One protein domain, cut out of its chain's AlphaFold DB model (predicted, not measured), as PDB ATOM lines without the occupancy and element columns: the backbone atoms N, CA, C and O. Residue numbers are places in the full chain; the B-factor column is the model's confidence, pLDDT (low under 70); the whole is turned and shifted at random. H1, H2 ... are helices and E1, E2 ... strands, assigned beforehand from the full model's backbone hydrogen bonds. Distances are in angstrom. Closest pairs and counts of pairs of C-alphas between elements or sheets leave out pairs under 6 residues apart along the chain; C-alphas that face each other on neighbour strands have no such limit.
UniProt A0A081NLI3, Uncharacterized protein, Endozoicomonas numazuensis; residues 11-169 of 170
ATOM      1  N   GLU A  11     287.561 193.313 276.351       88.69
ATOM      2  CA  GLU A  11     286.752 192.863 275.211       88.69
ATOM      3  C   GLU A  11     285.291 193.325 275.275       88.69
ATOM      4  O   GLU A  11     284.671 193.515 274.230       88.69
ATOM      5  N   ASP A  12     284.738 193.486 276.480       89.12
ATOM      6  CA  ASP A  12     283.355 193.930 276.667       89.12
ATOM      7  C   ASP A  12     283.251 195.439 276.405       89.12
ATOM      8  O   ASP A  12     282.332 195.892 275.725       89.12
ATOM      9  N   ILE A  13     284.250 196.207 276.856       86.56
ATOM     10  CA  ILE A  13     284.339 197.653 276.612       86.56
ATOM     11  C   ILE A  13     284.563 197.957 275.126       86.56
ATOM     12  O   ILE A  13     283.917 198.848 274.582       86.56
ATOM     13  N   GLN A  14     285.433 197.205 274.442       83.38
ATOM     14  CA  GLN A  14     285.734 197.434 273.023       83.38
ATOM     15  C   GLN A  14     284.536 197.239 272.088       83.38
ATOM     16  O   GLN A  14     284.482 197.866 271.032       83.38
ATOM     17  N   LYS A  15     283.598 196.355 272.440       85.56
ATOM     18  CA  LYS A  15     282.421 196.049 271.612       85.56
ATOM     19  C   LYS A  15     281.316 197.096 271.734       85.56
ATOM     20  O   LYS A  15     280.309 196.989 271.041       85.56
ATOM     21  N   HIS A  16     281.470 198.056 272.637       82.00
ATOM     22  CA  HIS A  16     280.407 198.965 273.012       82.00
ATOM     23  C   HIS A  16     280.719 200.377 272.503       82.00
ATOM     24  O   HIS A  16     281.628 201.045 272.990       82.00
ATOM     25  N   ASP A  17     279.928 200.856 271.538       79.50
ATOM     26  CA  ASP A  17     280.204 202.086 270.771       79.50
ATOM     27  C   ASP A  17     280.332 203.355 271.625       79.50
ATOM     28  O   ASP A  17     281.036 204.304 271.248       79.50
ATOM     29  N   ASN A  18     279.673 203.346 272.787       81.81
ATOM     30  CA  ASN A  18     279.706 204.435 273.757       81.81
ATOM     31  C   ASN A  18     281.045 204.555 274.490       81.81
ATOM     32  O   ASN A  18     281.263 205.572 275.129       81.81
ATOM     33  N   PHE A  19     281.952 203.582 274.424       82.44
ATOM     34  CA  PHE A  19     283.272 203.738 275.026       82.44
ATOM     35  C   PHE A  19     284.297 204.123 273.970       82.44
ATOM     36  O   PHE A  19     284.445 203.466 272.938       82.44
ATOM     37  N   LYS A  20     285.032 205.205 274.229       80.38
ATOM     38  CA  LYS A  20     286.195 205.575 273.423       80.38
ATOM     39  C   LYS A  20     287.474 205.266 274.188       80.38
ATOM     40  O   LYS A  20     287.598 205.691 275.338       80.38
ATOM     41  N   PRO A  21     288.421 204.533 273.580       80.75
ATOM     42  CA  PRO A  21     289.685 204.240 274.229       80.75
ATOM     43  C   PRO A  21     290.457 205.542 274.449       80.75
ATOM     44  O   PRO A  21     290.538 206.378 273.548       80.75
ATOM     45  N   LEU A  22     291.046 205.699 275.628       78.50
ATOM     46  CA  LEU A  22     291.937 206.809 275.965       78.50
ATOM     47  C   LEU A  22     293.392 206.352 275.890       78.50
ATOM     48  O   LEU A  22     294.187 206.914 275.138       78.50
ATOM     49  N   ALA A  23     293.721 205.302 276.642       81.62
ATOM     50  CA  ALA A  23     295.074 204.783 276.746       81.62
ATOM     51  C   ALA A  23     295.080 203.290 277.085       81.62
ATOM     52  O   ALA A  23     294.148 202.764 277.696       81.62
ATOM     53  N   MET A  24     296.167 202.628 276.709       86.06
ATOM     54  CA  MET A  24     296.567 201.317 277.192       86.06
ATOM     55  C   MET A  24     297.809 201.489 278.060       86.06
ATOM     56  O   MET A  24     298.779 202.132 277.655       86.06
ATOM     57  N   LEU A  25     297.767 200.902 279.244       85.62
ATOM     58  CA  LEU A  25     298.821 200.929 280.240       85.62
ATOM     59  C   LEU A  25     299.360 199.521 280.389       85.62
ATOM     60  O   LEU A  25     298.583 198.588 280.574       85.62
ATOM     61  N   LYS A  26     300.675 199.366 280.336       88.50
ATOM     62  CA  LYS A  26     301.340 198.120 280.688       88.50
ATOM     63  C   LYS A  26     302.262 198.379 281.864       88.50
ATOM     64  O   LYS A  26     303.229 199.133 281.751       88.50
ATOM     65  N   LEU A  27     301.918 197.764 282.985       84.88
ATOM     66  CA  LEU A  27     302.590 197.931 284.264       84.88
ATOM     67  C   LEU A  27     303.215 196.608 284.657       84.88
ATOM     68  O   LEU A  27     302.527 195.592 284.660       84.88
ATOM     69  N   ARG A  28     304.497 196.628 285.000       85.88
ATOM     70  CA  ARG A  28     305.134 195.532 285.720       85.88
ATOM     71  C   ARG A  28     305.021 195.844 287.207       85.88
ATOM     72  O   ARG A  28     305.173 196.989 287.603       85.88
ATOM     73  N   LEU A  29     304.697 194.864 288.030       83.75
ATOM     74  CA  LEU A  29     304.675 195.021 289.481       83.75
ATOM     75  C   LEU A  29     305.735 194.099 290.061       83.75
ATOM     76  O   LEU A  29     305.836 192.954 289.615       83.75
ATOM     77  N   ASP A  30     306.485 194.561 291.061       84.81
ATOM     78  CA  ASP A  30     307.438 193.721 291.797       84.81
ATOM     79  C   ASP A  30     306.698 192.797 292.779       84.81
ATOM     80  O   ASP A  30     306.784 192.890 294.003       84.81
ATOM     81  N   LYS A  31     305.842 191.951 292.206       83.44
ATOM     82  CA  LYS A  31     305.016 190.969 292.896       83.44
ATOM     83  C   LYS A  31     305.062 189.648 292.143       83.44
ATOM     84  O   LYS A  31     305.072 189.639 290.903       83.44
ATOM     85  N   PRO A  32     305.087 188.521 292.869       86.25
ATOM     86  CA  PRO A  32     305.138 187.217 292.244       86.25
ATOM     87  C   PRO A  32     303.828 186.931 291.501       86.25
ATOM     88  O   PRO A  32     302.738 187.320 291.919       86.25
ATOM     89  N   TYR A  33     303.947 186.238 290.372       88.56
ATOM     90  CA  TYR A  33     302.802 185.716 289.634       88.56
ATOM     91  C   TYR A  33     302.502 184.310 290.162       88.56
ATOM     92  O   TYR A  33     303.064 183.328 289.678       88.56
ATOM     93  N   GLU A  34     301.684 184.222 291.213       90.12
ATOM     94  CA  GLU A  34     301.381 182.955 291.888       90.12
ATOM     95  C   GLU A  34     300.032 182.389 291.449       90.12
ATOM     96  O   GLU A  34     298.989 183.046 291.530       90.12
ATOM     97  N   GLU A  35     300.050 181.136 291.001       90.38
ATOM     98  CA  GLU A  35     298.836 180.410 290.655       90.38
ATOM     99  C   GLU A  35     298.098 179.977 291.923       90.38
ATOM    100  O   GLU A  35     298.561 179.135 292.691       90.38
ATOM    101  N   ASN A  36     296.898 180.517 292.119       90.69
ATOM    102  CA  ASN A  36     296.006 180.106 293.193       90.69
ATOM    103  C   ASN A  36     294.567 180.101 292.682       90.69
ATOM    104  O   ASN A  36     293.726 180.916 293.061       90.69
ATOM    105  N   PHE A  37     294.263 179.147 291.808       86.50
ATOM    106  CA  PHE A  37     292.945 179.038 291.191       86.50
ATOM    107  C   PHE A  37     291.807 178.822 292.193       86.50
ATOM    108  O   PHE A  37     290.666 179.183 291.896       86.50
ATOM    109  N   ALA A  38     292.104 178.238 293.357       87.75
ATOM    110  CA  ALA A  38     291.135 178.049 294.429       87.75
ATOM    111  C   ALA A  38     290.629 179.396 294.960       87.75
ATOM    112  O   ALA A  38     289.441 179.534 295.221       87.75
ATOM    113  N   SER A  39     291.483 180.422 295.019       86.75
ATOM    114  CA  SER A  39     291.066 181.773 295.427       86.75
ATOM    115  C   SER A  39     290.043 182.423 294.480       86.75
ATOM    116  O   SER A  39     289.295 183.306 294.890       86.75
ATOM    117  N   LEU A  40     289.951 181.960 293.227       84.50
ATOM    118  CA  LEU A  40     288.996 182.459 292.230       84.50
ATOM    119  C   LEU A  40     287.647 181.723 292.256       84.50
ATOM    120  O   LEU A  40     286.759 182.070 291.476       84.50
ATOM    121  N   SER A  41     287.466 180.709 293.110       79.50
ATOM    122  CA  SER A  41     286.259 179.865 293.113       79.50
ATOM    123  C   SER A  41     284.976 180.630 293.437       79.50
ATOM    124  O   SER A  41     283.901 180.226 293.005       79.50
ATOM    125  N   PHE A  42     285.087 181.735 294.174       74.56
ATOM    126  CA  PHE A  42     283.962 182.595 294.550       74.56
ATOM    127  C   PHE A  42     283.722 183.742 293.560       74.56
ATOM    128  O   PHE A  42     282.771 184.505 293.716       74.56
ATOM    129  N   VAL A  43     284.571 183.878 292.538       76.50
ATOM    130  CA  VAL A  43     284.466 184.947 291.548       76.50
ATOM    131  C   VAL A  43     283.694 184.433 290.340       76.50
ATOM    132  O   VAL A  43     284.129 183.525 289.626       76.50
ATOM    133  N   ASN A  44     282.540 185.049 290.078       74.12
ATOM    134  CA  ASN A  44     281.796 184.813 288.845       74.12
ATOM    135  C   ASN A  44     282.713 185.063 287.633       74.12
ATOM    136  O   ASN A  44     283.459 186.038 287.611       74.12
ATOM    137  N   GLN A  45     282.617 184.221 286.601       83.38
ATOM    138  CA  GLN A  45     283.436 184.305 285.377       83.38
ATOM    139  C   GLN A  45     284.917 183.902 285.544       83.38
ATOM    140  O   GLN A  45     285.759 184.305 284.740       83.38
ATOM    141  N   SER A  46     285.241 183.048 286.521       83.25
ATOM    142  CA  SER A  46     286.596 182.508 286.740       83.25
ATOM    143  C   SER A  46     287.268 181.953 285.472       83.25
ATOM    144  O   SER A  46     288.468 182.131 285.289       83.25
ATOM    145  N   GLN A  47     286.514 181.352 284.547       87.38
ATOM    146  CA  GLN A  47     287.054 180.886 283.264       87.38
ATOM    147  C   GLN A  47     287.516 182.034 282.348       87.38
ATOM    148  O   GLN A  47     288.583 181.927 281.746       87.38
ATOM    149  N   ARG A  48     286.763 183.142 282.271       90.31
ATOM    150  CA  ARG A  48     287.164 184.340 281.503       90.31
ATOM    151  C   ARG A  48     288.343 185.056 282.157       90.31
ATOM    152  O   ARG A  48     289.225 185.550 281.471       90.31
ATOM    153  N   LEU A  49     288.389 185.082 283.487       91.12
ATOM    154  CA  LEU A  49     289.539 185.606 284.225       91.12
ATOM    155  C   LEU A  49     290.816 184.830 283.876       91.12
ATOM    156  O   LEU A  49     291.831 185.428 283.528       91.12
ATOM    157  N   ARG A  50     290.741 183.496 283.843       90.50
ATOM    158  CA  ARG A  50     291.873 182.661 283.422       90.50
ATOM    159  C   ARG A  50     292.285 182.899 281.973       90.50
ATOM    160  O   ARG A  50     293.480 182.899 281.699       90.50
ATOM    161  N   SER A  51     291.343 183.126 281.052       91.31
ATOM    162  CA  SER A  51     291.690 183.373 279.643       91.31
ATOM    163  C   SER A  51     292.454 184.679 279.426       91.31
ATOM    164  O   SER A  51     293.167 184.794 278.437       91.31
ATOM    165  N   ILE A  52     292.346 185.635 280.355       93.00
ATOM    166  CA  ILE A  52     293.157 186.861 280.363       93.00
ATOM    167  C   ILE A  52     294.356 186.771 281.324       93.00
ATOM    168  O   ILE A  52     294.981 187.783 281.614       93.00
ATOM    169  N   GLY A  53     294.684 185.580 281.836       92.44
ATOM    170  CA  GLY A  53     295.850 185.346 282.692       92.44
ATOM    171  C   GLY A  53     295.677 185.746 284.162       92.44
ATOM    172  O   GLY A  53     296.663 185.884 284.881       92.44
ATOM    173  N   VAL A  54     294.447 185.913 284.653       93.00
ATOM    174  CA  VAL A  54     294.175 186.052 286.092       93.00
ATOM    175  C   VAL A  54     294.081 184.653 286.705       93.00
ATOM    176  O   VAL A  54     293.092 183.940 286.520       93.00
ATOM    177  N   VAL A  55     295.131 184.254 287.423       92.44
ATOM    178  CA  VAL A  55     295.290 182.914 288.022       92.44
ATOM    179  C   VAL A  55     295.093 182.885 289.542       92.44
ATOM    180  O   VAL A  55     295.046 181.807 290.134       92.44
ATOM    181  N   SER A  56     294.935 184.046 290.177       92.12
ATOM    182  CA  SER A  56     294.672 184.198 291.612       92.12
ATOM    183  C   SER A  56     293.876 185.473 291.898       92.12
ATOM    184  O   SER A  56     293.844 186.401 291.086       92.12
ATOM    185  N   ALA A  57     293.213 185.522 293.055       90.25
ATOM    186  CA  ALA A  57     292.518 186.711 293.536       90.25
ATOM    187  C   ALA A  57     293.488 187.863 293.842       90.25
ATOM    188  O   ALA A  57     293.104 189.023 293.716       90.25
ATOM    189  N   ASP A  58     294.748 187.562 294.163       90.44
ATOM    190  CA  ASP A  58     295.771 188.578 294.420       90.44
ATOM    191  C   ASP A  58     296.017 189.451 293.189       90.44
ATOM    192  O   ASP A  58     296.067 190.669 293.308       90.44
ATOM    193  N   ILE A  59     296.024 188.869 291.984       91.75
ATOM    194  CA  ILE A  59     296.129 189.635 290.730       91.75
ATOM    195  C   ILE A  59     294.988 190.654 290.596       91.75
ATOM    196  O   ILE A  59     295.209 191.775 290.135       91.75
ATOM    197  N   LEU A  60     293.768 190.289 291.004       90.38
ATOM    198  CA  LEU A  60     292.638 191.220 291.004       90.38
ATOM    199  C   LEU A  60     292.813 192.304 292.065       90.38
ATOM    200  O   LEU A  60     292.567 193.470 291.767       90.38
ATOM    201  N   THR A  61     293.270 191.949 293.265       90.75
ATOM    202  CA  THR A  61     293.594 192.914 294.324       90.75
ATOM    203  C   THR A  61     294.615 193.944 293.838       90.75
ATOM    204  O   THR A  61     294.406 195.147 294.017       90.75
ATOM    205  N   GLU A  62     295.670 193.500 293.153       89.75
ATOM    206  CA  GLU A  62     296.674 194.392 292.569       89.75
ATOM    207  C   GLU A  62     296.087 195.288 291.486       89.75
ATOM    208  O   GLU A  62     296.270 196.506 291.520       89.75
ATOM    209  N   TYR A  63     295.309 194.715 290.571       91.69
ATOM    210  CA  TYR A  63     294.584 195.483 289.566       91.69
ATOM    211  C   TYR A  63     293.702 196.573 290.203       91.69
ATOM    212  O   TYR A  63     293.787 197.739 289.812       91.69
ATOM    213  N   PHE A  64     292.898 196.236 291.217       91.00
ATOM    214  CA  PHE A  64     292.021 197.193 291.896       91.00
ATOM    215  C   PHE A  64     292.796 198.283 292.641       91.00
ATOM    216  O   PHE A  64     292.371 199.444 292.645       91.00
ATOM    217  N   SER A  65     293.938 197.938 293.236       88.69
ATOM    218  CA  SER A  65     294.848 198.894 293.874       88.69
ATOM    219  C   SER A  65     295.414 199.897 292.860       88.69
ATOM    220  O   SER A  65     295.365 201.115 293.087       88.69
ATOM    221  N   VAL A  66     295.868 199.403 291.701       87.50
ATOM    222  CA  VAL A  66     296.371 200.230 290.593       87.50
ATOM    223  C   VAL A  66     295.297 201.200 290.123       87.50
ATOM    224  O   VAL A  66     295.509 202.414 290.165       87.50
ATOM    225  N   ILE A  67     294.129 200.696 289.710       89.81
ATOM    226  CA  ILE A  67     293.100 201.564 289.123       89.81
ATOM    227  C   ILE A  67     292.531 202.537 290.153       89.81
ATOM    228  O   ILE A  67     292.205 203.656 289.794       89.81
ATOM    229  N   SER A  68     292.467 202.172 291.439       88.81
ATOM    230  CA  SER A  68     292.019 203.100 292.486       88.81
ATOM    231  C   SER A  68     293.008 204.246 292.686       88.81
ATOM    232  O   SER A  68     292.600 205.377 292.941       88.81
ATOM    233  N   THR A  69     294.306 203.977 292.547       85.12
ATOM    234  CA  THR A  69     295.337 205.017 292.619       85.12
ATOM    235  C   THR A  69     295.292 205.919 291.388       85.12
ATOM    236  O   THR A  69     295.303 207.140 291.523       85.12
ATOM    237  N   LEU A  70     295.165 205.335 290.191       83.38
ATOM    238  CA  LEU A  70     295.004 206.096 288.951       83.38
ATOM    239  C   LEU A  70     293.731 206.948 288.980       83.38
ATOM    240  O   LEU A  70     293.779 208.133 288.661       83.38
ATOM    241  N   GLN A  71     292.615 206.379 289.432       85.88
ATOM    242  CA  GLN A  71     291.335 207.070 289.505       85.88
ATOM    243  C   GLN A  71     291.387 208.284 290.435       85.88
ATOM    244  O   GLN A  71     290.882 209.334 290.058       85.88
ATOM    245  N   LYS A  72     292.072 208.211 291.584       84.31
ATOM    246  CA  LYS A  72     292.272 209.382 292.464       84.31
ATOM    247  C   LYS A  72     292.954 210.552 291.749       84.31
ATOM    248  O   LYS A  72     292.606 211.708 291.984       84.31
ATOM    249  N   ASN A  73     293.905 210.270 290.855       78.81
ATOM    250  CA  ASN A  73     294.564 211.312 290.065       78.81
ATOM    251  C   ASN A  73     293.595 211.938 289.048       78.81
ATOM    252  O   ASN A  73     293.622 213.148 288.839       78.81
ATOM    253  N   PHE A  74     292.700 211.138 288.464       77.44
ATOM    254  CA  PHE A  74     291.636 211.619 287.578       77.44
ATOM    255  C   PHE A  74     290.557 212.407 288.341       77.44
ATOM    256  O   PHE A  74     290.104 213.449 287.869       77.44
ATOM    257  N   GLU A  75     290.205 211.998 289.559       82.94
ATOM    258  CA  GLU A  75     289.267 212.710 290.437       82.94
ATOM    259  C   GLU A  75     289.800 214.074 290.879       82.94
ATOM    260  O   GLU A  75     289.042 215.041 290.910       82.94
ATOM    261  N   ALA A  76     291.110 214.197 291.134       76.56
ATOM    262  CA  ALA A  76     291.757 215.491 291.380       76.56
ATOM    263  C   ALA A  76     291.613 216.464 290.190       76.56
ATOM    264  O   ALA A  76     291.801 217.673 290.329       76.56
ATOM    265  N   LEU A  77     291.255 215.935 289.020       70.88
ATOM    266  CA  LEU A  77     290.961 216.671 287.797       70.88
ATOM    267  C   LEU A  77     289.456 216.707 287.509       70.88
ATOM    268  O   LEU A  77     289.057 217.076 286.410       70.88
ATOM    269  N   GLU A  78     288.603 216.387 288.480       78.88
ATOM    270  CA  GLU A  78     287.138 216.289 288.358       78.88
ATOM    271  C   GLU A  78     286.680 215.366 287.214       78.88
ATOM    272  O   GLU A  78     285.653 215.607 286.575       78.88
ATOM    273  N   ILE A  79     287.459 214.320 286.933       79.50
ATOM    274  CA  ILE A  79     287.088 213.262 286.000       79.50
ATOM    275  C   ILE A  79     286.658 212.053 286.832       79.50
ATOM    276  O   ILE A  79     287.513 211.384 287.417       79.50
ATOM    277  N   PRO A  80     285.348 211.776 286.928       85.56
ATOM    278  CA  PRO A  80     284.845 210.704 287.774       85.56
ATOM    279  C   PRO A  80     285.131 209.317 287.180       85.56
ATOM    280  O   PRO A  80     285.399 209.164 285.983       85.56
ATOM    281  N   GLU A  81     285.048 208.298 288.033       87.75
ATOM    282  CA  GLU A  81     285.002 206.895 287.616       87.75
ATOM    283  C   GLU A  81     283.632 206.616 286.983       87.75
ATOM    284  O   GLU A  81     282.603 207.098 287.464       87.75
ATOM    285  N   TYR A  82     283.608 205.847 285.897       88.44
ATOM    286  CA  TYR A  82     282.358 205.367 285.321       88.44
ATOM    287  C   TYR A  82     281.671 204.411 286.299       88.44
ATOM    288  O   TYR A  82     282.276 203.440 286.756       88.44
ATOM    289  N   SER A  83     280.389 204.649 286.565       85.06
ATOM    290  CA  SER A  83     279.569 203.785 287.410       85.06
ATOM    291  C   SER A  83     278.239 203.498 286.717       85.06
ATOM    292  O   SER A  83     277.450 204.423 286.518       85.06
ATOM    293  N   PRO A  84     277.957 202.230 286.362       78.56
ATOM    294  CA  PRO A  84     276.673 201.868 285.776       78.56
ATOM    295  C   PRO A  84     275.522 201.972 286.787       78.56
ATOM    296  O   PRO A  84     274.387 202.182 286.382       78.56
ATOM    297  N   GLU A  85     275.796 201.841 288.089       80.94
ATOM    298  CA  GLU A  85     274.769 201.848 289.142       80.94
ATOM    299  C   GLU A  85     274.249 203.251 289.449       80.94
ATOM    300  O   GLU A  85     273.063 203.433 289.709       80.94
ATOM    301  N   SER A  86     275.135 204.246 289.415       78.69
ATOM    302  CA  SER A  86     274.787 205.649 289.645       78.69
ATOM    303  C   SER A  86     274.631 206.442 288.348       78.69
ATOM    304  O   SER A  86     274.527 207.663 288.405       78.69
ATOM    305  N   GLU A  87     274.670 205.760 287.196       78.25
ATOM    306  CA  GLU A  87     274.653 206.356 285.852       78.25
ATOM    307  C   GLU A  87     275.719 207.455 285.664       78.25
ATOM    308  O   GLU A  87     275.569 208.385 284.872       78.25
ATOM    309  N   THR A  88     276.830 207.348 286.398       81.25
ATOM    310  CA  THR A  88     277.920 208.317 286.321       81.25
ATOM    311  C   THR A  88     278.741 208.037 285.075       81.25
ATOM    312  O   THR A  88     279.400 207.001 284.960       81.25
ATOM    313  N   GLU A  89     278.748 208.987 284.150       83.38
ATOM    314  CA  GLU A  89     279.664 208.976 283.018       83.38
ATOM    315  C   GLU A  89     281.079 209.317 283.483       83.38
ATOM    316  O   GLU A  89     281.274 210.262 284.242       83.38
ATOM    317  N   GLY A  90     282.082 208.586 283.003       84.38
ATOM    318  CA  GLY A  90     283.445 208.764 283.486       84.38
ATOM    319  C   GLY A  90     284.461 207.891 282.767       84.38
ATOM    320  O   GLY A  90     284.214 207.399 281.657       84.38
ATOM    321  N   VAL A  91     285.611 207.712 283.412       86.12
ATOM    322  CA  VAL A  91     286.635 206.764 282.968       86.12
ATOM    323  C   VAL A  91     286.266 205.368 283.439       86.12
ATOM    324  O   VAL A  91     286.031 205.137 284.621       86.12
ATOM    325  N   VAL A  92     286.231 204.429 282.502       90.12
ATOM    326  CA  VAL A  92     286.150 203.001 282.778       90.12
ATOM    327  C   VAL A  92     287.540 202.389 282.653       90.12
ATOM    328  O   VAL A  92     288.244 202.590 281.657       90.12
ATOM    329  N   TRP A  93     287.923 201.630 283.673       91.44
ATOM    330  CA  TRP A  93     289.154 200.854 283.698       91.44
ATOM    331  C   TRP A  93     288.830 199.394 283.412       91.44
ATOM    332  O   TRP A  93     287.933 198.817 284.034       91.44
ATOM    333  N   ALA A  94     289.552 198.797 282.470       92.56
ATOM    334  CA  ALA A  94     289.364 197.405 282.099       92.56
ATOM    335  C   ALA A  94     290.692 196.655 282.067       92.56
ATOM    336  O   ALA A  94     291.677 197.144 281.509       92.56
ATOM    337  N   LEU A  95     290.711 195.440 282.614       93.44
ATOM    338  CA  LEU A  95     291.867 194.559 282.506       93.44
ATOM    339  C   LEU A  95     291.827 193.845 281.150       93.44
ATOM    340  O   LEU A  95     290.820 193.230 280.778       93.44
ATOM    341  N   LYS A  96     292.930 193.934 280.408       93.25
ATOM    342  CA  LYS A  96     293.126 193.248 279.130       93.25
ATOM    343  C   LYS A  96     293.867 191.929 279.314       93.25
ATOM    344  O   LYS A  96     293.436 190.922 278.763       93.25
ATOM    345  N   SER A  97     294.955 191.926 280.080       93.75
ATOM    346  CA  SER A  97     295.703 190.704 280.394       93.75
ATOM    347  C   SER A  97     296.568 190.853 281.642       93.75
ATOM    348  O   SER A  97     297.035 191.952 281.937       93.75
ATOM    349  N   ALA A  98     296.841 189.736 282.311       92.81
ATOM    350  CA  ALA A  98     297.872 189.580 283.326       92.81
ATOM    351  C   ALA A  98     298.877 188.497 282.887       92.81
ATOM    352  O   ALA A  98     298.472 187.465 282.355       92.81
ATOM    353  N   ALA A  99     300.178 188.725 283.074       91.50
ATOM    354  CA  ALA A  99     301.223 187.812 282.600       91.50
ATOM    355  C   ALA A  99     302.368 187.614 283.618       91.50
ATOM    356  O   ALA A  99     302.613 188.501 284.444       91.50
ATOM    357  N   PRO A 100     303.076 186.466 283.557       85.12
ATOM    358  CA  PRO A 100     304.235 186.177 284.401       85.12
ATOM    359  C   PRO A 100     305.476 187.004 284.021       85.12
ATOM    360  O   PRO A 100     305.597 187.490 282.898       85.12
ATOM    361  N   GLY A 101     306.428 187.098 284.958       64.81
ATOM    362  CA  GLY A 101     307.676 187.865 284.814       64.81
ATOM    363  C   GLY A 101     307.712 189.123 285.684       64.81
ATOM    364  O   GLY A 101     308.068 190.178 285.176       64.81
ATOM    365  N   SER A 102     307.335 189.000 286.965       65.75
ATOM    366  CA  SER A 102     306.910 190.097 287.857       65.75
ATOM    367  C   SER A 102     305.592 190.688 287.361       65.75
ATOM    368  O   SER A 102     305.556 191.271 286.284       65.75
ATOM    369  N   LEU A 103     304.494 190.415 288.076       80.62
ATOM    370  CA  LEU A 103     303.104 190.563 287.620       80.62
ATOM    371  C   LEU A 103     302.911 191.716 286.617       80.62
ATOM    372  O   LEU A 103     302.951 192.888 286.987       80.62
ATOM    373  N   VAL A 104     302.696 191.374 285.343       83.38
ATOM    374  CA  VAL A 104     302.499 192.364 284.278       83.38
ATOM    375  C   VAL A 104     301.012 192.545 284.025       83.38
ATOM    376  O   VAL A 104     300.359 191.597 283.598       83.38
ATOM    377  N   LEU A 105     300.482 193.747 284.237       85.75
ATOM    378  CA  LEU A 105     299.086 194.109 283.985       85.75
ATOM    379  C   LEU A 105     298.976 194.986 282.735       85.75
ATOM    380  O   LEU A 105     299.588 196.052 282.669       85.75
ATOM    381  N   GLU A 106     298.160 194.572 281.763       87.81
ATOM    382  CA  GLU A 106     297.704 195.434 280.666       87.81
ATOM    383  C   GLU A 106     296.306 195.975 280.988       87.81
ATOM    384  O   GLU A 106     295.339 195.213 281.049       87.81
ATOM    385  N   ILE A 107     296.199 197.285 281.202       87.00
ATOM    386  CA  ILE A 107     294.990 197.982 281.649       87.00
ATOM    387  C   ILE A 107     294.588 199.012 280.598       87.00
ATOM    388  O   ILE A 107     295.390 199.845 280.187       87.00
ATOM    389  N   ALA A 108     293.326 198.994 280.192       84.75
ATOM    390  CA  ALA A 108     292.762 199.983 279.293       84.75
ATOM    391  C   ALA A 108     291.966 201.032 280.070       84.75
ATOM    392  O   ALA A 108     291.086 200.687 280.859       84.75
ATOM    393  N   ALA A 109     292.226 202.303 279.778       84.19
ATOM    394  CA  ALA A 109     291.366 203.418 280.143       84.19
ATOM    395  C   ALA A 109     290.469 203.750 278.950       84.19
ATOM    396  O   ALA A 109     290.968 203.962 277.839       84.19
ATOM    397  N   SER A 110     289.158 203.819 279.156       82.56
ATOM    398  CA  SER A 110     288.206 204.316 278.155       82.56
ATOM    399  C   SER A 110     287.261 205.330 278.790       82.56
ATOM    400  O   SER A 110     287.044 205.298 279.993       82.56
ATOM    401  N   CYS A 111     286.690 206.235 278.008       80.25
ATOM    402  CA  CYS A 111     285.672 207.173 278.483       80.25
ATOM    403  C   CYS A 111     284.308 206.842 277.884       80.25
ATOM    404  O   CYS A 111     284.222 206.488 276.704       80.25
ATOM    405  N   PHE A 112     283.250 207.021 278.670       76.31
ATOM    406  CA  PHE A 112     281.883 206.967 278.161       76.31
ATOM    407  C   PHE A 112     281.547 208.235 277.348       76.31
ATOM    408  O   PHE A 112     281.841 209.356 277.767       76.31
ATOM    409  N   LEU A 113     280.965 208.052 276.163       60.75
ATOM    410  CA  LEU A 113     280.527 209.081 275.221       60.75
ATOM    411  C   LEU A 113     279.229 209.734 275.707       60.75
ATOM    412  O   LEU A 113     278.147 209.465 275.195       60.75
ATOM    413  N   ALA A 114     279.372 210.717 276.584       53.81
ATOM    414  CA  ALA A 114     278.848 212.032 276.249       53.81
ATOM    415  C   ALA A 114     280.052 212.961 276.110       53.81
ATOM    416  O   ALA A 114     280.999 212.882 276.890       53.81
ATOM    417  N   GLY A 115     280.065 213.827 275.095       51.84
ATOM    418  CA  GLY A 115     281.231 214.628 274.691       51.84
ATOM    419  C   GLY A 115     281.884 215.508 275.773       51.84
ATOM    420  O   GLY A 115     282.895 216.140 275.491       51.84
ATOM    421  N   MET A 116     281.365 215.540 277.003       54.50
ATOM    422  CA  MET A 116     281.919 216.291 278.124       54.50
ATOM    423  C   MET A 116     283.196 215.697 278.723       54.50
ATOM    424  O   MET A 116     284.050 216.477 279.114       54.50
ATOM    425  N   THR A 117     283.389 214.379 278.815       59.03
ATOM    426  CA  THR A 117     284.513 213.839 279.620       59.03
ATOM    427  C   THR A 117     285.863 213.942 278.908       59.03
ATOM    428  O   THR A 117     286.845 214.372 279.510       59.03
ATOM    429  N   VAL A 118     285.912 213.649 277.602       58.62
ATOM    430  CA  VAL A 118     287.113 213.889 276.776       58.62
ATOM    431  C   VAL A 118     287.392 215.384 276.667       58.62
ATOM    432  O   VAL A 118     288.536 215.804 276.791       58.62
ATOM    433  N   MET A 119     286.357 216.210 276.489       58.25
ATOM    434  CA  MET A 119     286.536 217.658 276.399       58.25
ATOM    435  C   MET A 119     286.985 218.266 277.725       58.25
ATOM    436  O   MET A 119     287.921 219.047 277.688       58.25
ATOM    437  N   LYS A 120     286.434 217.854 278.875       63.41
ATOM    438  CA  LYS A 120     286.890 218.259 280.218       63.41
ATOM    439  C   LYS A 120     288.323 217.822 280.492       63.41
ATOM    440  O   LYS A 120     289.103 218.611 281.018       63.41
ATOM    441  N   PHE A 121     288.679 216.597 280.100       62.81
ATOM    442  CA  PHE A 121     290.063 216.135 280.134       62.81
ATOM    443  C   PHE A 121     290.947 217.093 279.325       62.81
ATOM    444  O   PHE A 121     291.863 217.691 279.871       62.81
ATOM    445  N   LEU A 122     290.612 217.352 278.059       60.81
ATOM    446  CA  LEU A 122     291.371 218.251 277.183       60.81
ATOM    447  C   LEU A 122     291.331 219.739 277.594       60.81
ATOM    448  O   LEU A 122     292.252 220.477 277.270       60.81
ATOM    449  N   GLU A 123     290.273 220.217 278.246       64.88
ATOM    450  CA  GLU A 123     290.106 221.603 278.716       64.88
ATOM    451  C   GLU A 123     290.977 221.899 279.934       64.88
ATOM    452  O   GLU A 123     291.521 222.996 280.053       64.88
ATOM    453  N   LYS A 124     291.165 220.913 280.816       63.91
ATOM    454  CA  LYS A 124     292.031 221.045 281.996       63.91
ATOM    455  C   LYS A 124     293.521 220.977 281.678       63.91
ATOM    456  O   LYS A 124     294.341 221.280 282.544       63.91
ATOM    457  N   TYR A 125     293.868 220.652 280.435       60.84
ATOM    458  CA  TYR A 125     295.234 220.667 279.924       60.84
ATOM    459  C   TYR A 125     295.368 221.672 278.772       60.84
ATOM    460  O   TYR A 125     295.337 221.283 277.604       60.84
ATOM    461  N   PRO A 126     295.557 222.975 279.074       47.09
ATOM    462  CA  PRO A 126     295.646 224.028 278.056       47.09
ATOM    463  C   PRO A 126     296.830 223.839 277.097       47.09
ATOM    464  O   PRO A 126     296.804 224.340 275.976       47.09
ATOM    465  N   LYS A 127     297.851 223.074 277.506       53.91
ATOM    466  CA  LYS A 127     298.839 222.478 276.608       53.91
ATOM    467  C   LYS A 127     298.715 220.964 276.673       53.91
ATOM    468  O   LYS A 127     298.957 220.334 277.695       53.91
ATOM    469  N   ILE A 128     298.358 220.396 275.534       50.56
ATOM    470  CA  ILE A 128     298.167 218.965 275.270       50.56
ATOM    471  C   ILE A 128     299.344 218.086 275.727       50.56
ATOM    472  O   ILE A 128     299.131 216.989 276.243       50.56
ATOM    473  N   SER A 129     300.578 218.583 275.598       53.84
ATOM    474  CA  SER A 129     301.787 217.929 276.113       53.84
ATOM    475  C   SER A 129     301.730 217.701 277.620       53.84
ATOM    476  O   SER A 129     302.180 216.667 278.101       53.84
ATOM    477  N   ASP A 130     301.139 218.629 278.365       60.12
ATOM    478  CA  ASP A 130     301.188 218.643 279.824       60.12
ATOM    479  C   ASP A 130     300.225 217.607 280.412       60.12
ATOM    480  O   ASP A 130     300.528 217.014 281.442       60.12
ATOM    481  N   GLY A 131     299.105 217.324 279.738       61.66
ATOM    482  CA  GLY A 131     298.165 216.280 280.156       61.66
ATOM    483  C   GLY A 131     298.711 214.874 279.983       61.66
ATOM    484  O   GLY A 131     298.647 214.065 280.905       61.66
ATOM    485  N   VAL A 132     299.332 214.606 278.834       61.00
ATOM    486  CA  VAL A 132     299.985 213.318 278.570       61.00
ATOM    487  C   VAL A 132     301.204 213.129 279.474       61.00
ATOM    488  O   VAL A 132     301.356 212.065 280.070       61.00
ATOM    489  N   LEU A 133     302.044 214.159 279.634       65.31
ATOM    490  CA  LEU A 133     303.200 214.114 280.537       65.31
ATOM    491  C   LEU A 133     302.780 213.949 281.997       65.31
ATOM    492  O   LEU A 133     303.471 213.273 282.753       65.31
ATOM    493  N   ARG A 134     301.646 214.526 282.402       67.94
ATOM    494  CA  ARG A 134     301.136 214.381 283.765       67.94
ATOM    495  C   ARG A 134     300.512 213.019 284.009       67.94
ATOM    496  O   ARG A 134     300.840 212.425 285.023       67.94
ATOM    497  N   ILE A 135     299.722 212.486 283.071       67.81
ATOM    498  CA  ILE A 135     299.277 211.085 283.111       67.81
ATOM    499  C   ILE A 135     300.489 210.169 283.242       67.81
ATOM    500  O   ILE A 135     300.520 209.318 284.125       67.81
ATOM    501  N   ARG A 136     301.506 210.377 282.400       70.12
ATOM    502  CA  ARG A 136     302.744 209.605 282.441       70.12
ATOM    503  C   ARG A 136     303.433 209.716 283.795       70.12
ATOM    504  O   ARG A 136     303.697 208.688 284.400       70.12
ATOM    505  N   SER A 137     303.632 210.930 284.301       72.06
ATOM    506  CA  SER A 137     304.240 211.169 285.613       72.06
ATOM    507  C   SER A 137     303.439 210.537 286.749       72.06
ATOM    508  O   SER A 137     304.011 209.994 287.689       72.06
ATOM    509  N   ASP A 138     302.114 210.594 286.685       71.25
ATOM    510  CA  ASP A 138     301.249 210.031 287.709       71.25
ATOM    511  C   ASP A 138     301.286 208.500 287.668       71.25
ATOM    512  O   ASP A 138     301.399 207.873 288.717       71.25
ATOM    513  N   ILE A 139     301.311 207.893 286.479       70.25
ATOM    514  CA  ILE A 139     301.512 206.449 286.305       70.25
ATOM    515  C   ILE A 139     302.916 206.026 286.749       70.25
ATOM    516  O   ILE A 139     303.049 205.000 287.406       70.25
ATOM    517  N   GLU A 140     303.952 206.807 286.449       74.88
ATOM    518  CA  GLU A 140     305.322 206.571 286.918       74.88
ATOM    519  C   GLU A 140     305.393 206.611 288.447       74.88
ATOM    520  O   GLU A 140     305.979 205.716 289.049       74.88
ATOM    521  N   LYS A 141     304.725 207.572 289.099       76.19
ATOM    522  CA  LYS A 141     304.614 207.607 290.566       76.19
ATOM    523  C   LYS A 141     303.881 206.391 291.115       76.19
ATOM    524  O   LYS A 141     304.308 205.858 292.133       76.19
ATOM    525  N   VAL A 142     302.791 205.953 290.474       70.62
ATOM    526  CA  VAL A 142     302.089 204.722 290.882       70.62
ATOM    527  C   VAL A 142     303.018 203.518 290.733       70.62
ATOM    528  O   VAL A 142     303.134 202.732 291.665       70.62
ATOM    529  N   SER A 143     303.726 203.412 289.609       70.88
ATOM    530  CA  SER A 143     304.703 202.354 289.340       70.88
ATOM    531  C   SER A 143     305.794 202.312 290.420       70.88
ATOM    532  O   SER A 143     306.017 201.269 291.032       70.88
ATOM    533  N   GLN A 144     306.394 203.462 290.742       76.38
ATOM    534  CA  GLN A 144     307.411 203.591 291.791       76.38
ATOM    535  C   GLN A 144     306.861 203.272 293.186       76.38
ATOM    536  O   GLN A 144     307.499 202.556 293.954       76.38
ATOM    537  N   ALA A 145     305.662 203.760 293.522       74.00
ATOM    538  CA  ALA A 145     305.009 203.459 294.798       74.00
ATOM    539  C   ALA A 145     304.682 201.963 294.951       74.00
ATOM    540  O   ALA A 145     304.562 201.468 296.071       74.00
ATOM    541  N   MET A 146     304.558 201.247 293.833       70.38
ATOM    542  CA  MET A 146     304.362 199.800 293.782       70.38
ATOM    543  C   MET A 146     305.671 199.003 293.694       70.38
ATOM    544  O   MET A 146     305.621 197.790 293.502       70.38
ATOM    545  N   GLY A 147     306.824 199.660 293.864       67.50
ATOM    546  CA  GLY A 147     308.138 199.015 293.893       67.50
ATOM    547  C   GLY A 147     308.660 198.591 292.521       67.50
ATOM    548  O   GLY A 147     309.528 197.732 292.450       67.50
ATOM    549  N   ASN A 148     308.127 199.143 291.428       67.12
ATOM    550  CA  ASN A 148     308.579 198.795 290.086       67.12
ATOM    551  C   ASN A 148     309.685 199.745 289.595       67.12
ATOM    552  O   ASN A 148     309.453 200.948 289.445       67.12
ATOM    553  N   ASP A 149     310.850 199.170 289.291       64.31
ATOM    554  CA  ASP A 149     312.023 199.871 288.747       64.31
ATOM    555  C   ASP A 149     311.981 200.033 287.214       64.31
ATOM    556  O   ASP A 149     312.772 200.791 286.649       64.31
ATOM    557  N   GLU A 150     311.070 199.346 286.513       69.25
ATOM    558  CA  GLU A 150     310.902 199.499 285.062       69.25
ATOM    559  C   GLU A 150     309.924 200.629 284.702       69.25
ATOM    560  O   GLU A 150     308.862 200.780 285.312       69.25
ATOM    561  N   GLU A 151     310.247 201.387 283.645       72.00
ATOM    562  CA  GLU A 151     309.355 202.427 283.127       72.00
ATOM    563  C   GLU A 151     308.032 201.823 282.609       72.00
ATOM    564  O   GLU A 151     308.046 200.901 281.784       72.00
ATOM    565  N   PRO A 152     306.871 202.350 283.041       76.69
ATOM    566  CA  PRO A 152     305.576 201.893 282.556       76.69
ATOM    567  C   PRO A 152     305.401 202.234 281.072       76.69
ATOM    568  O   PRO A 152     305.694 203.348 280.631       76.69
ATOM    569  N   VAL A 153     304.861 201.296 280.289       80.75
ATOM    570  CA  VAL A 153     304.577 201.540 278.866       80.75
ATOM    571  C   VAL A 153     303.164 202.093 278.726       80.75
ATOM    572  O   VAL A 153     302.190 201.463 279.141       80.75
ATOM    573  N   ILE A 154     303.054 203.270 278.110       78.25
ATOM    574  CA  ILE A 154     301.790 203.976 277.888       78.25
ATOM    575  C   ILE A 154     301.590 204.137 276.385       78.25
ATOM    576  O   ILE A 154     302.427 204.725 275.703       78.25
ATOM    577  N   ILE A 155     300.471 203.631 275.874       77.25
ATOM    578  CA  ILE A 155     300.078 203.757 274.469       77.25
ATOM    579  C   ILE A 155     298.769 204.540 274.427       77.25
ATOM    580  O   ILE A 155     297.752 204.069 274.938       77.25
ATOM    581  N   LEU A 156     298.781 205.733 273.838       75.81
ATOM    582  CA  LEU A 156     297.567 206.528 273.650       75.81
ATOM    583  C   LEU A 156     296.746 205.977 272.484       75.81
ATOM    584  O   LEU A 156     297.280 205.365 271.559       75.81
ATOM    585  N   SER A 157     295.429 206.172 272.524       72.94
ATOM    586  CA  SER A 157     294.590 205.772 271.398       72.94
ATOM    587  C   SER A 157     294.747 206.746 270.219       72.94
ATOM    588  O   SER A 157     294.830 207.954 270.443       72.94
ATOM    589  N   PRO A 158     294.677 206.274 268.958       68.62
ATOM    590  CA  PRO A 158     294.709 207.158 267.790       68.62
ATOM    591  C   PRO A 158     293.581 208.198 267.783       68.62
ATOM    592  O   PRO A 158     293.735 209.291 267.251       68.62
ATOM    593  N   ALA A 159     292.430 207.863 268.380       65.69
ATOM    594  CA  ALA A 159     291.303 208.780 268.509       65.69
ATOM    595  C   ALA A 159     291.629 209.930 269.469       65.69
ATOM    596  O   ALA A 159     291.343 211.084 269.157       65.69
ATOM    597  N   LEU A 160     292.262 209.625 270.606       66.94
ATOM    598  CA  LEU A 160     292.760 210.647 271.513       66.94
ATOM    599  C   LEU A 160     293.859 211.460 270.824       66.94
ATOM    600  O   LEU A 160     293.768 212.677 270.810       66.94
ATOM    601  N   GLU A 161     294.836 210.822 270.181       66.38
ATOM    602  CA  GLU A 161     295.899 211.508 269.430       66.38
ATOM    603  C   GLU A 161     295.361 212.457 268.350       66.38
ATOM    604  O   GLU A 161     295.869 213.568 268.200       66.38
ATOM    605  N   GLU A 162     294.314 212.070 267.623       65.81
ATOM    606  CA  GLU A 162     293.705 212.915 266.596       65.81
ATOM    607  C   GLU A 162     292.941 214.103 267.199       65.81
ATOM    608  O   GLU A 162     293.072 215.228 266.712       65.81
ATOM    609  N   GLU A 163     292.192 213.897 268.286       63.56
ATOM    610  CA  GLU A 163     291.550 214.996 269.021       63.56
ATOM    611  C   GLU A 163     292.589 215.942 269.655       63.56
ATOM    612  O   GLU A 163     292.446 217.167 269.589       63.56
ATOM    613  N   LEU A 164     293.696 215.392 270.166       61.25
ATOM    614  CA  LEU A 164     294.860 216.151 270.630       61.25
ATOM    615  C   LEU A 164     295.469 216.969 269.471       61.25
ATOM    616  O   LEU A 164     295.761 218.156 269.629       61.25
ATOM    617  N   ARG A 165     295.600 216.393 268.269       63.53
ATOM    618  CA  ARG A 165     296.148 217.073 267.081       63.53
ATOM    619  C   ARG A 165     295.267 218.225 266.589       63.53
ATOM    620  O   ARG A 165     295.803 219.222 266.101       63.53
ATOM    621  N   LYS A 166     293.940 218.110 266.707       65.19
ATOM    622  CA  LYS A 166     292.988 219.167 266.317       65.19
ATOM    623  C   LYS A 166     293.085 220.395 267.225       65.19
ATOM    624  O   LYS A 166     293.124 221.509 266.711       65.19
ATOM    625  N   LYS A 167     293.175 220.208 268.549       56.03
ATOM    626  CA  LYS A 167     293.253 221.322 269.516       56.03
ATOM    627  C   LYS A 167     294.613 222.033 269.539       56.03
ATOM    628  O   LYS A 167     294.649 223.226 269.795       56.03
ATOM    629  N   GLY A 168     295.719 221.349 269.232       52.72
ATOM    630  CA  GLY A 168     297.063 221.956 269.218       52.72
ATOM    631  C   GLY A 168     297.367 222.860 268.013       52.72
ATOM    632  O   GLY A 168     298.447 223.443 267.950       52.72
ATOM    633  N   LYS A 169     296.450 222.951 267.041       46.47
ATOM    634  CA  LYS A 169     296.558 223.811 265.848       46.47
ATOM    635  C   LYS A 169     295.700 225.081 265.923       46.47
ATOM    636  O   LYS A 169     295.667 225.821 264.940       46.47
TER     637      LYS A 169
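This is residues 11 to 169 of the 170 residues of an uncharacterized protein of Endozoicomonas numazuensis (UniProt A0A081NLI3). What is the main picture? A twisted sheet of four strands has two long helices, H4 and H6, side by side over one face, while little H1 covers part of the other; H2 and H3 lie toward one end of the longest axis, H5 and H7 toward the other. What is it made of? The printed part has 159 residues with seven named helices and four named strands, in the order H1 E1 H2 H3 H4 E2 E3 H5 H6 E4 H7; the antiparallel sheet runs E2, E3, E1, E4, and the class is mixed. The whole is compact, with a radius of gyration of the C-alphas of 16.1 A and spans of 52 by 35 by 25 A.

What comes first? H1, residues 11 to 14, is on the sheet at a height of 7.4 A, only just over E3, residues 104 to 112, with 3 C-alphas. E1, residues 19 to 28, bends by 57 degrees at residue 22 and is antiparallel to E3, with N 25 and O 107 within hydrogen-bond range at 2.8 A. H2, residues 37 to 40, is not on the sheet, and H3, residues 46 to 51, only grazes it with residues 49 to 51. Where is H4? H4, residues 57 to 75, is over E3 and, only just, with 3 C-alphas, over E2, residues 91 to 99; its height is 9.0 A, and its closest C-alphas to E2 are those of Ile 67 and Trp 93, 6.7 A apart. E2 and E3 form a hairpin, with N 94 and O 108 at 2.9 A. What follows? H5, residues 116 to 123, only grazes the sheet; H6, residues 128 to 145, is over E1 and E4, residues 153 to 156, on the same face as H4 and opposite H1, and E3, H5 H6, E4 are a split strand-helix-strand unit, E1 between its strands, with a right-handed crossover. H6 touches H4, closest at the C-alphas of Thr 69 and Val 142, 7.0 A, at a steep tilt of 39 degrees, opposite ways. H7, residues 158 to 167, only grazes the sheet, while N 24 of E1 and O 155 of E4 are 2.8 A apart. How are the helix backbones? Every O i to N i+4 pair is within hydrogen-bond range in H3, H4, H5 and H7, and 13 of 14 in H6; H1 and H2 are too short for one.

Where are the anchors? C-alpha 11, in H1, is at (286.752, 192.863, 275.211), and C-alpha 167, ending H7, at (293.253, 221.322, 269.516). How long are the longer elements? H4 spans 26.4 A, E3 26.0 A, H6 25.9 A and E1 25.7 A.

How far does it reach? The C-alphas farthest apart, Ala 38 and Lys 169, are 54.2 A apart. Is it whole and sure? The printed part has no cut, and the link H4 to E2, residues 76 to 90, is long. Mean pLDDT of the printed part is 77.9, under 70 at residues 101 to 102, 113 to 135, 147 to 150 and 158 to 169.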